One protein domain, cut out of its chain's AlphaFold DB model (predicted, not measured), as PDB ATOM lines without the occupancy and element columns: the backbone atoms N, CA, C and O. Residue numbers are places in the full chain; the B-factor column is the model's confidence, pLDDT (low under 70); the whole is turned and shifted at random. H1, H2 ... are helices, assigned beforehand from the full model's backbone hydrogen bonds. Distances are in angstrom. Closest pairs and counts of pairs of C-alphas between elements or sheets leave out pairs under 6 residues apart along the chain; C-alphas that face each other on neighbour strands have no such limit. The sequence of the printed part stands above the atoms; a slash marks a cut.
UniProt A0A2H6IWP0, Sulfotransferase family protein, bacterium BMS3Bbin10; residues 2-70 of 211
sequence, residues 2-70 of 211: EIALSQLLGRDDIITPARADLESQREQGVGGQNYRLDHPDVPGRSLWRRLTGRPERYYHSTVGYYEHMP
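This is residues 2 to 70 of the 211 residues of the protein "Sulfotransferase family protein" of bacterium BMS3Bbin10 (UniProt A0A2H6IWP0). This is a chain of little regular structure, mostly loop: the short helices H1 and H2 lie near one end of an only just elongated outline, and H3 stands free at the other. The long stretch of residues 24 to 46 runs from one end to the other, and residues 52 to 70 fold back from H3 toward the middle. The printed part has 69 residues, with three named helices in the order H1, H2, H3 and no named strand; its class is all helix, though named elements hold only 14 residues. It is only just compact, close to loose, with a radius of gyration of the C-alphas of 13.2 A and spans of 37 by 25 by 21 A.

H1 is residues 2 to 6, 5.9 A long, from C-alpha 2 at (230.971, 274.356, 262.587). H2 is residues 20 to 23, 4.9 A. H3 is residues 47 to 51, 6.2 A, ending at C-alpha 51 at (226.669, 253.539, 237.741).

H1 and H2 are close but not clearly touching; their closest C-alphas, of Ile 3 and Leu 22, are 7.4 A apart. H3 is apart from both. Every O i to N i+4 pair is within hydrogen-bond range in H1 and H3; H2 is too short for such a pair, and its one O i to N i+3 pair is not within range.

The two C-alphas farthest apart, of Leu 8 and Trp 48, are 38.8 A apart. Both links, H1 to H2 and H2 to H3, are long. The printed part has no cut, and no printed residue is under 70 in pLDDT.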
ATOM      1  N   GLU A   2     230.050 274.757 263.664       84.06
ATOM      2  CA  GLU A   2     230.971 274.356 262.587       84.06
ATOM      3  C   GLU A   2     231.357 275.527 261.675       84.06
ATOM      4  O   GLU A   2     232.534 275.753 261.446       84.06
ATOM      5  N   ILE A   3     230.387 276.357 261.269       83.31
ATOM      6  CA  ILE A   3     230.653 277.575 260.484       83.31
ATOM      7  C   ILE A   3     231.593 278.552 261.210       83.31
ATOM      8  O   ILE A   3     232.541 279.042 260.611       83.31
ATOM      9  N   ALA A   4     231.368 278.805 262.502       84.62
ATOM     10  CA  ALA A   4     232.215 279.713 263.278       84.62
ATOM     11  C   ALA A   4     233.625 279.138 263.494       84.62
ATOM     12  O   ALA A   4     234.605 279.859 263.385       84.62
ATOM     13  N   LEU A   5     233.733 277.829 263.748       87.25
ATOM     14  CA  LEU A   5     235.022 277.152 263.894       87.25
ATOM     15  C   LEU A   5     235.786 277.100 262.575       87.25
ATOM     16  O   LEU A   5     236.999 277.234 262.587       87.25
ATOM     17  N   SER A   6     235.091 276.964 261.441       86.81
ATOM     18  CA  SER A   6     235.725 276.853 260.123       86.81
ATOM     19  C   SER A   6     236.599 278.055 259.750       86.81
ATOM     20  O   SER A   6     237.510 277.904 258.947       86.81
ATOM     21  N   GLN A   7     236.374 279.214 260.376       83.88
ATOM     22  CA  GLN A   7     237.181 280.428 260.203       83.88
ATOM     23  C   GLN A   7     238.558 280.345 260.881       83.88
ATOM     24  O   GLN A   7     239.463 281.095 260.533       83.88
ATOM     25  N   LEU A   8     238.718 279.445 261.853       87.25
ATOM     26  CA  LEU A   8     239.951 279.264 262.624       87.25
ATOM     27  C   LEU A   8     240.841 278.155 262.053       87.25
ATOM     28  O   LEU A   8     241.959 277.964 262.522       87.25
ATOM     29  N   LEU A   9     240.323 277.390 261.089       89.25
ATOM     30  CA  LEU A   9     240.952 276.174 260.592       89.25
ATOM     31  C   LEU A   9     241.906 276.474 259.431       89.25
ATOM     32  O   LEU A   9     241.607 277.249 258.521       89.25
ATOM     33  N   GLY A  10     243.074 275.839 259.472       90.50
ATOM     34  CA  GLY A  10     244.077 275.857 258.422       90.50
ATOM     35  C   GLY A  10     243.720 274.942 257.250       90.50
ATOM     36  O   GLY A  10     242.709 274.244 257.234       90.50
ATOM     37  N   ARG A  11     244.585 274.918 256.232       90.50
ATOM     38  CA  ARG A  11     244.358 274.153 254.988       90.50
ATOM     39  C   ARG A  11     244.371 272.637 255.166       90.50
ATOM     40  O   ARG A  11     243.788 271.943 254.339       90.50
ATOM     41  N   ASP A  12     245.026 272.150 256.212       92.00
ATOM     42  CA  ASP A  12     245.189 270.718 256.483       92.00
ATOM     43  C   ASP A  12     244.133 270.187 257.465       92.00
ATOM     44  O   ASP A  12     243.970 268.979 257.620       92.00
ATOM     45  N   ASP A  13     243.352 271.081 258.072       93.00
ATOM     46  CA  ASP A  13     242.303 270.709 259.013       93.00
ATOM     47  C   ASP A  13     241.101 270.084 258.307       93.00
ATOM     48  O   ASP A  13     240.832 270.322 257.123       93.00
ATOM     49  N   ILE A  14     240.351 269.278 259.050       93.31
ATOM     50  CA  ILE A  14     239.174 268.579 258.542       93.31
ATOM     51  C   ILE A  14     237.948 269.462 258.736       93.31
ATOM     52  O   ILE A  14     237.594 269.816 259.859       93.31
ATOM     53  N   ILE A  15     237.251 269.748 257.638       93.19
ATOM     54  CA  ILE A  15     235.961 270.432 257.670       93.19
ATOM     55  C   ILE A  15     234.962 269.589 256.901       93.19
ATOM     56  O   ILE A  15     235.118 269.344 255.700       93.19
ATOM     57  N   THR A  16     233.921 269.131 257.587       92.75
ATOM     58  CA  THR A  16     232.875 268.351 256.937       92.75
ATOM     59  C   THR A  16     232.082 269.211 255.954       92.75
ATOM     60  O   THR A  16     231.952 270.425 256.138       92.75
ATOM     61  N   PRO A  17     231.574 268.610 254.867       89.31
ATOM     62  CA  PRO A  17     230.618 269.280 254.008       89.31
ATOM     63  C   PRO A  17     229.285 269.409 254.748       89.31
ATOM     64  O   PRO A  17     228.830 268.458 255.386       89.31
ATOM     65  N   ALA A  18     228.643 270.557 254.599       86.56
ATOM     66  CA  ALA A  18     227.365 270.880 255.204       86.56
ATOM     67  C   ALA A  18     226.255 271.021 254.154       86.56
ATOM     68  O   ALA A  18     226.440 270.867 252.940       86.56
ATOM     69  N   ARG A  19     225.043 271.323 254.622       85.62
ATOM     70  CA  ARG A  19     223.939 271.709 253.732       85.62
ATOM     71  C   ARG A  19     224.280 272.988 252.975       85.62
ATOM     72  O   ARG A  19     224.891 273.888 253.535       85.62
ATOM     73  N   ALA A  20     223.764 273.122 251.754       84.25
ATOM     74  CA  ALA A  20     224.003 274.296 250.911       84.25
ATOM     75  C   ALA A  20     223.672 275.642 251.594       84.25
ATOM     76  O   ALA A  20     224.383 276.616 251.382       84.25
ATOM     77  N   ASP A  21     222.634 275.691 252.439       82.00
ATOM     78  CA  ASP A  21     222.244 276.895 253.186       82.00
ATOM     79  C   ASP A  21     223.200 277.257 254.335       82.00
ATOM     80  O   ASP A  21     223.247 278.412 254.759       82.00
ATOM     81  N   LEU A  22     223.953 276.281 254.844       81.94
ATOM     82  CA  LEU A  22     225.008 276.491 255.833       81.94
ATOM     83  C   LEU A  22     226.346 276.782 255.151       81.94
ATOM     84  O   LEU A  22     227.055 277.682 255.583       81.94
ATOM     85  N   GLU A  23     226.663 276.084 254.058       84.06
ATOM     86  CA  GLU A  23     227.852 276.346 253.233       84.06
ATOM     87  C   GLU A  23     227.877 277.792 252.726       84.06
ATOM     88  O   GLU A  23     228.906 278.451 252.796       84.06
ATOM     89  N   SER A  24     226.728 278.347 252.321       83.38
ATOM     90  CA  SER A  24     226.640 279.751 251.896       83.38
ATOM     91  C   SER A  24     226.911 280.774 253.006       83.38
ATOM     92  O   SER A  24     227.009 281.962 252.714       83.38
ATOM     93  N   GLN A  25     226.960 280.348 254.273       82.56
ATOM     94  CA  GLN A  25     227.286 281.206 255.420       82.56
ATOM     95  C   GLN A  25     228.775 281.164 255.785       82.56
ATOM     96  O   GLN A  25     229.187 281.904 256.677       82.56
ATOM     97  N   ARG A  26     229.575 280.303 255.143       84.06
ATOM     98  CA  ARG A  26     231.028 280.282 255.328       84.06
ATOM     99  C   ARG A  26     231.668 281.478 254.630       84.06
ATOM    100  O   ARG A  26     231.117 282.036 253.680       84.06
ATOM    101  N   GLU A  27     232.840 281.871 255.115       79.06
ATOM    102  CA  GLU A  27     233.646 282.891 254.447       79.06
ATOM    103  C   GLU A  27     234.079 282.425 253.054       79.06
ATOM    104  O   GLU A  27     234.165 281.227 252.769       79.06
ATOM    105  N   GLN A  28     234.345 283.378 252.158       73.88
ATOM    106  CA  GLN A  28     234.751 283.045 250.795       73.88
ATOM    107  C   GLN A  28     236.024 282.192 250.800       73.88
ATOM    108  O   GLN A  28     237.043 282.579 251.361       73.88
ATOM    109  N   GLY A  29     235.958 281.036 250.138       72.88
ATOM    110  CA  GLY A  29     237.070 280.087 250.059       72.88
ATOM    111  C   GLY A  29     237.127 279.066 251.199       72.88
ATOM    112  O   GLY A  29     237.917 278.132 251.102       72.88
ATOM    113  N   VAL A  30     236.269 279.181 252.220       81.62
ATOM    114  CA  VAL A  30     236.142 278.198 253.305       81.62
ATOM    115  C   VAL A  30     234.987 277.248 252.986       81.62
ATOM    116  O   VAL A  30     233.838 277.661 252.854       81.62
ATOM    117  N   GLY A  31     235.281 275.955 252.857       87.19
ATOM    118  CA  GLY A  31     234.312 274.925 252.473       87.19
ATOM    119  C   GLY A  31     234.692 273.558 253.033       87.19
ATOM    120  O   GLY A  31     235.658 273.437 253.783       87.19
ATOM    121  N   GLY A  32     233.913 272.523 252.718       90.75
ATOM    122  CA  GLY A  32     234.280 271.156 253.091       90.75
ATOM    123  C   GLY A  32     235.660 270.776 252.530       90.75
ATOM    124  O   GLY A  32     235.859 270.806 251.316       90.75
ATOM    125  N   GLN A  33     236.592 270.384 253.401       93.19
ATOM    126  CA  GLN A  33     237.986 270.054 253.070       93.19
ATOM    127  C   GLN A  33     238.486 268.878 253.919       93.19
ATOM    128  O   GLN A  33     237.994 268.657 255.023       93.19
ATOM    129  N   ASN A  34     239.423 268.093 253.380       94.12
ATOM    130  CA  ASN A  34     240.094 266.959 254.048       94.12
ATOM    131  C   ASN A  34     239.173 265.935 254.747       94.12
ATOM    132  O   ASN A  34     239.619 265.125 255.552       94.12
ATOM    133  N   TYR A  35     237.874 265.929 254.433       94.25
ATOM    134  CA  TYR A  35     236.892 265.035 255.054       94.25
ATOM    135  C   TYR A  35     236.874 263.642 254.417       94.25
ATOM    136  O   TYR A  35     236.381 262.689 255.019       94.25
ATOM    137  N   ARG A  36     237.393 263.513 253.192       93.56
ATOM    138  CA  ARG A  36     237.522 262.230 252.499       93.56
ATOM    139  C   ARG A  36     238.623 261.424 253.167       93.56
ATOM    140  O   ARG A  36     239.726 261.922 253.344       93.56
ATOM    141  N   LEU A  37     238.312 260.178 253.496       91.62
ATOM    142  CA  LEU A  37     239.222 259.300 254.212       91.62
ATOM    143  C   LEU A  37     239.446 258.017 253.414       91.62
ATOM    144  O   LEU A  37     238.480 257.355 253.030       91.62
ATOM    145  N   ASP A  38     240.713 257.674 253.200       89.94
ATOM    146  CA  ASP A  38     241.126 256.367 252.699       89.94
ATOM    147  C   ASP A  38     241.418 255.452 253.893       89.94
ATOM    148  O   ASP A  38     242.504 255.466 254.467       89.94
ATOM    149  N   HIS A  39     240.393 254.735 254.350       92.31
ATOM    150  CA  HIS A  39     240.482 253.837 255.497       92.31
ATOM    151  C   HIS A  39     239.612 252.598 255.236       92.31
ATOM    152  O   HIS A  39     238.486 252.749 254.755       92.31
ATOM    153  N   PRO A  40     240.075 251.378 255.572       92.50
ATOM    154  CA  PRO A  40     239.385 250.128 255.226       92.50
ATOM    155  C   PRO A  40     237.952 250.035 255.769       92.50
ATOM    156  O   PRO A  40     237.089 249.425 255.143       92.50
ATOM    157  N   ASP A  41     237.683 250.677 256.906       93.25
ATOM    158  CA  ASP A  41     236.351 250.678 257.518       93.25
ATOM    159  C   ASP A  41     235.411 251.760 256.975       93.25
ATOM    160  O   ASP A  41     234.234 251.784 257.344       93.25
ATOM    161  N   VAL A  42     235.895 252.665 256.118       92.38
ATOM    162  CA  VAL A  42     235.018 253.622 255.437       92.38
ATOM    163  C   VAL A  42     234.199 252.837 254.414       92.38
ATOM    164  O   VAL A  42     234.764 252.251 253.489       92.38
ATOM    165  N   PRO A  43     232.857 252.805 254.532       90.62
ATOM    166  CA  PRO A  43     232.049 252.020 253.618       90.62
ATOM    167  C   PRO A  43     232.232 252.494 252.177       90.62
ATOM    168  O   PRO A  43     232.102 253.680 251.872       90.62
ATOM    169  N   GLY A  44     232.459 251.550 251.269       87.44
ATOM    170  CA  GLY A  44     232.494 251.840 249.844       87.44
ATOM    171  C   GLY A  44     231.124 252.273 249.319       87.44
ATOM    172  O   GLY A  44     230.071 251.752 249.704       87.44
ATOM    173  N   ARG A  45     231.113 253.215 248.375       85.75
ATOM    174  CA  ARG A  45     229.887 253.570 247.650       85.75
ATOM    175  C   ARG A  45     229.484 252.421 246.723       85.75
ATOM    176  O   ARG A  45     230.269 252.005 245.874       85.75
ATOM    177  N   SER A  46     228.244 251.940 246.851       86.19
ATOM    178  CA  SER A  46     227.776 250.776 246.084       86.19
ATOM    179  C   SER A  46     227.889 250.976 244.568       86.19
ATOM    180  O   SER A  46     227.600 252.058 244.046       86.19
ATOM    181  N   LEU A  47     228.268 249.910 243.853       86.31
ATOM    182  CA  LEU A  47     228.507 249.941 242.405       86.31
ATOM    183  C   LEU A  47     227.292 250.477 241.635       86.31
ATOM    184  O   LEU A  47     227.430 251.365 240.802       86.31
ATOM    185  N   TRP A  48     226.084 250.037 241.994       86.69
ATOM    186  CA  TRP A  48     224.847 250.530 241.384       86.69
ATOM    187  C   TRP A  48     224.635 252.040 241.573       86.69
ATOM    188  O   TRP A  48     224.225 252.728 240.640       86.69
ATOM    189  N   ARG A  49     224.951 252.604 242.749       86.38
ATOM    190  CA  ARG A  49     224.858 254.061 242.978       86.38
ATOM    191  C   ARG A  49     225.909 254.842 242.190       86.38
ATOM    192  O   ARG A  49     225.647 255.989 241.840       86.38
ATOM    193  N   ARG A  50     227.078 254.245 241.935       84.06
ATOM    194  CA  ARG A  50     228.115 254.831 241.070       84.06
ATOM    195  C   ARG A  50     227.651 254.834 239.611       84.06
ATOM    196  O   ARG A  50     227.687 255.881 238.982       84.06
ATOM    197  N   LEU A  51     227.136 253.703 239.124       89.25
ATOM    198  CA  LEU A  51     226.669 253.539 237.741       89.25
ATOM    199  C   LEU A  51     225.422 254.372 237.418       89.25
ATOM    200  O   LEU A  51     225.306 254.906 236.324       89.25
ATOM    201  N   THR A  52     224.500 254.529 238.370       90.50
ATOM    202  CA  THR A  52     223.282 255.341 238.176       90.50
ATOM    203  C   THR A  52     223.509 256.847 238.320       90.50
ATOM    204  O   THR A  52     222.547 257.609 238.265       90.50
ATOM    205  N   GLY A  53     224.742 257.296 238.585       84.06
ATOM    206  CA  GLY A  53     225.056 258.717 238.779       84.06
ATOM    207  C   GLY A  53     224.371 259.362 239.991       84.06
ATOM    208  O   GLY A  53     224.436 260.577 240.158       84.06
ATOM    209  N   ARG A  54     223.714 258.580 240.863       83.69
ATOM    210  CA  ARG A  54     222.970 259.110 242.015       83.69
ATOM    211  C   ARG A  54     223.915 259.843 242.961       83.69
ATOM    212  O   ARG A  54     224.795 259.168 243.495       83.69
ATOM    213  N   PRO A  55     223.730 261.146 243.230       83.75
ATOM    214  CA  PRO A  55     224.687 261.927 243.999       83.75
ATOM    215  C   PRO A  55     224.884 261.340 245.395       83.75
ATOM    216  O   PRO A  55     223.948 260.855 246.041       83.75
ATOM    217  N   GLU A  56     226.131 261.362 245.843       84.94
ATOM    218  CA  GLU A  56     226.466 261.007 247.211       84.94
ATOM    219  C   GLU A  56     225.993 262.115 248.151       84.94
ATOM    220  O   GLU A  56     226.115 263.298 247.843       84.94
ATOM    221  N   ARG A  57     225.402 261.731 249.284       88.06
ATOM    222  CA  ARG A  57     224.913 262.704 250.260       88.06
ATOM    223  C   ARG A  57     226.040 263.058 251.219       88.06
ATOM    224  O   ARG A  57     226.708 262.157 251.711       88.06
ATOM    225  N   TYR A  58     226.183 264.344 251.514       86.12
ATOM    226  CA  TYR A  58     227.254 264.886 252.354       86.12
ATOM    227  C   TYR A  58     227.274 264.295 253.784       86.12
ATOM    228  O   TYR A  58     228.328 264.196 254.391       86.12
ATOM    229  N   TYR A  59     226.127 263.829 254.291       86.88
ATOM    230  CA  TYR A  59     225.987 263.180 255.605       86.88
ATOM    231  C   TYR A  59     226.100 261.642 255.568       86.88
ATOM    232  O   TYR A  59     225.768 260.963 256.539       86.88
ATOM    233  N   HIS A  60     226.443 261.049 254.422       88.62
ATOM    234  CA  HIS A  60     226.517 259.596 254.286       88.62
ATOM    235  C   HIS A  60     227.899 259.086 254.695       88.62
ATOM    236  O   HIS A  60     228.908 259.646 254.291       88.62
ATOM    237  N   SER A  61     227.969 257.953 255.390       89.00
ATOM    238  CA  SER A  61     229.231 257.401 255.911       89.00
ATOM    239  C   SER A  61     230.278 257.031 254.856       89.00
ATOM    240  O   SER A  61     231.428 256.793 255.198       89.00
ATOM    241  N   THR A  62     229.889 256.974 253.584       89.69
ATOM    242  CA  THR A  62     230.789 256.696 252.453       89.69
ATOM    243  C   THR A  62     231.668 257.895 252.090       89.69
ATOM    244  O   THR A  62     232.581 257.759 251.281       89.69
ATOM    245  N   VAL A  63     231.400 259.076 252.661       90.12
ATOM    246  CA  VAL A  63     232.168 260.295 252.381       90.12
ATOM    247  C   VAL A  63     233.439 260.438 253.220       90.12
ATOM    248  O   VAL A  63     234.202 261.357 252.959       90.12
ATOM    249  N   GLY A  64     233.683 259.548 254.185       93.56
ATOM    250  CA  GLY A  64     234.709 259.727 255.215       93.56
ATOM    251  C   GLY A  64     234.097 260.372 256.457       93.56
ATOM    252  O   GLY A  64     233.170 259.798 257.033       93.56
ATOM    253  N   TYR A  65     234.581 261.550 256.847       94.62
ATOM    254  CA  TYR A  65     234.017 262.378 257.918       94.62
ATOM    255  C   TYR A  65     232.737 263.091 257.464       94.62
ATOM    256  O   TYR A  65     232.660 263.599 256.345       94.62
ATOM    257  N   TYR A  66     231.718 263.116 258.326       93.25
ATOM    258  CA  TYR A  66     230.403 263.680 258.014       93.25
ATOM    259  C   TYR A  66     229.720 264.274 259.257       93.25
ATOM    260  O   TYR A  66     230.030 263.886 260.385       93.25
ATOM    261  N   GLU A  67     228.767 265.192 259.048       89.06
ATOM    262  CA  GLU A  67     227.985 265.817 260.129       89.06
ATOM    263  C   GLU A  67     227.286 264.769 261.015       89.06
ATOM    264  O   GLU A  67     226.654 263.839 260.514       89.06
ATOM    265  N   HIS A  68     227.325 264.951 262.338       89.81
ATOM    266  CA  HIS A  68     226.739 264.014 263.312       89.81
ATOM    267  C   HIS A  68     227.328 262.590 263.261       89.81
ATOM    268  O   HIS A  68     226.650 261.610 263.583       89.81
ATOM    269  N   MET A  69     228.594 262.447 262.856       94.31
ATOM    270  CA  MET A  69     229.323 261.195 263.033       94.31
ATOM    271  C   MET A  69     229.477 260.874 264.533       94.31
ATOM    272  O   MET A  69     229.906 261.744 265.287       94.31
ATOM    273  N   PRO A  70     229.169 259.641 264.980       95.62
ATOM    274  CA  PRO A  70     229.359 259.265 266.374       95.62
ATOM    275  C   PRO A  70     230.844 259.096 266.718       95.62
ATOM    276  O   PRO A  70     231.635 258.618 265.898       95.62
TER     277      PRO A  70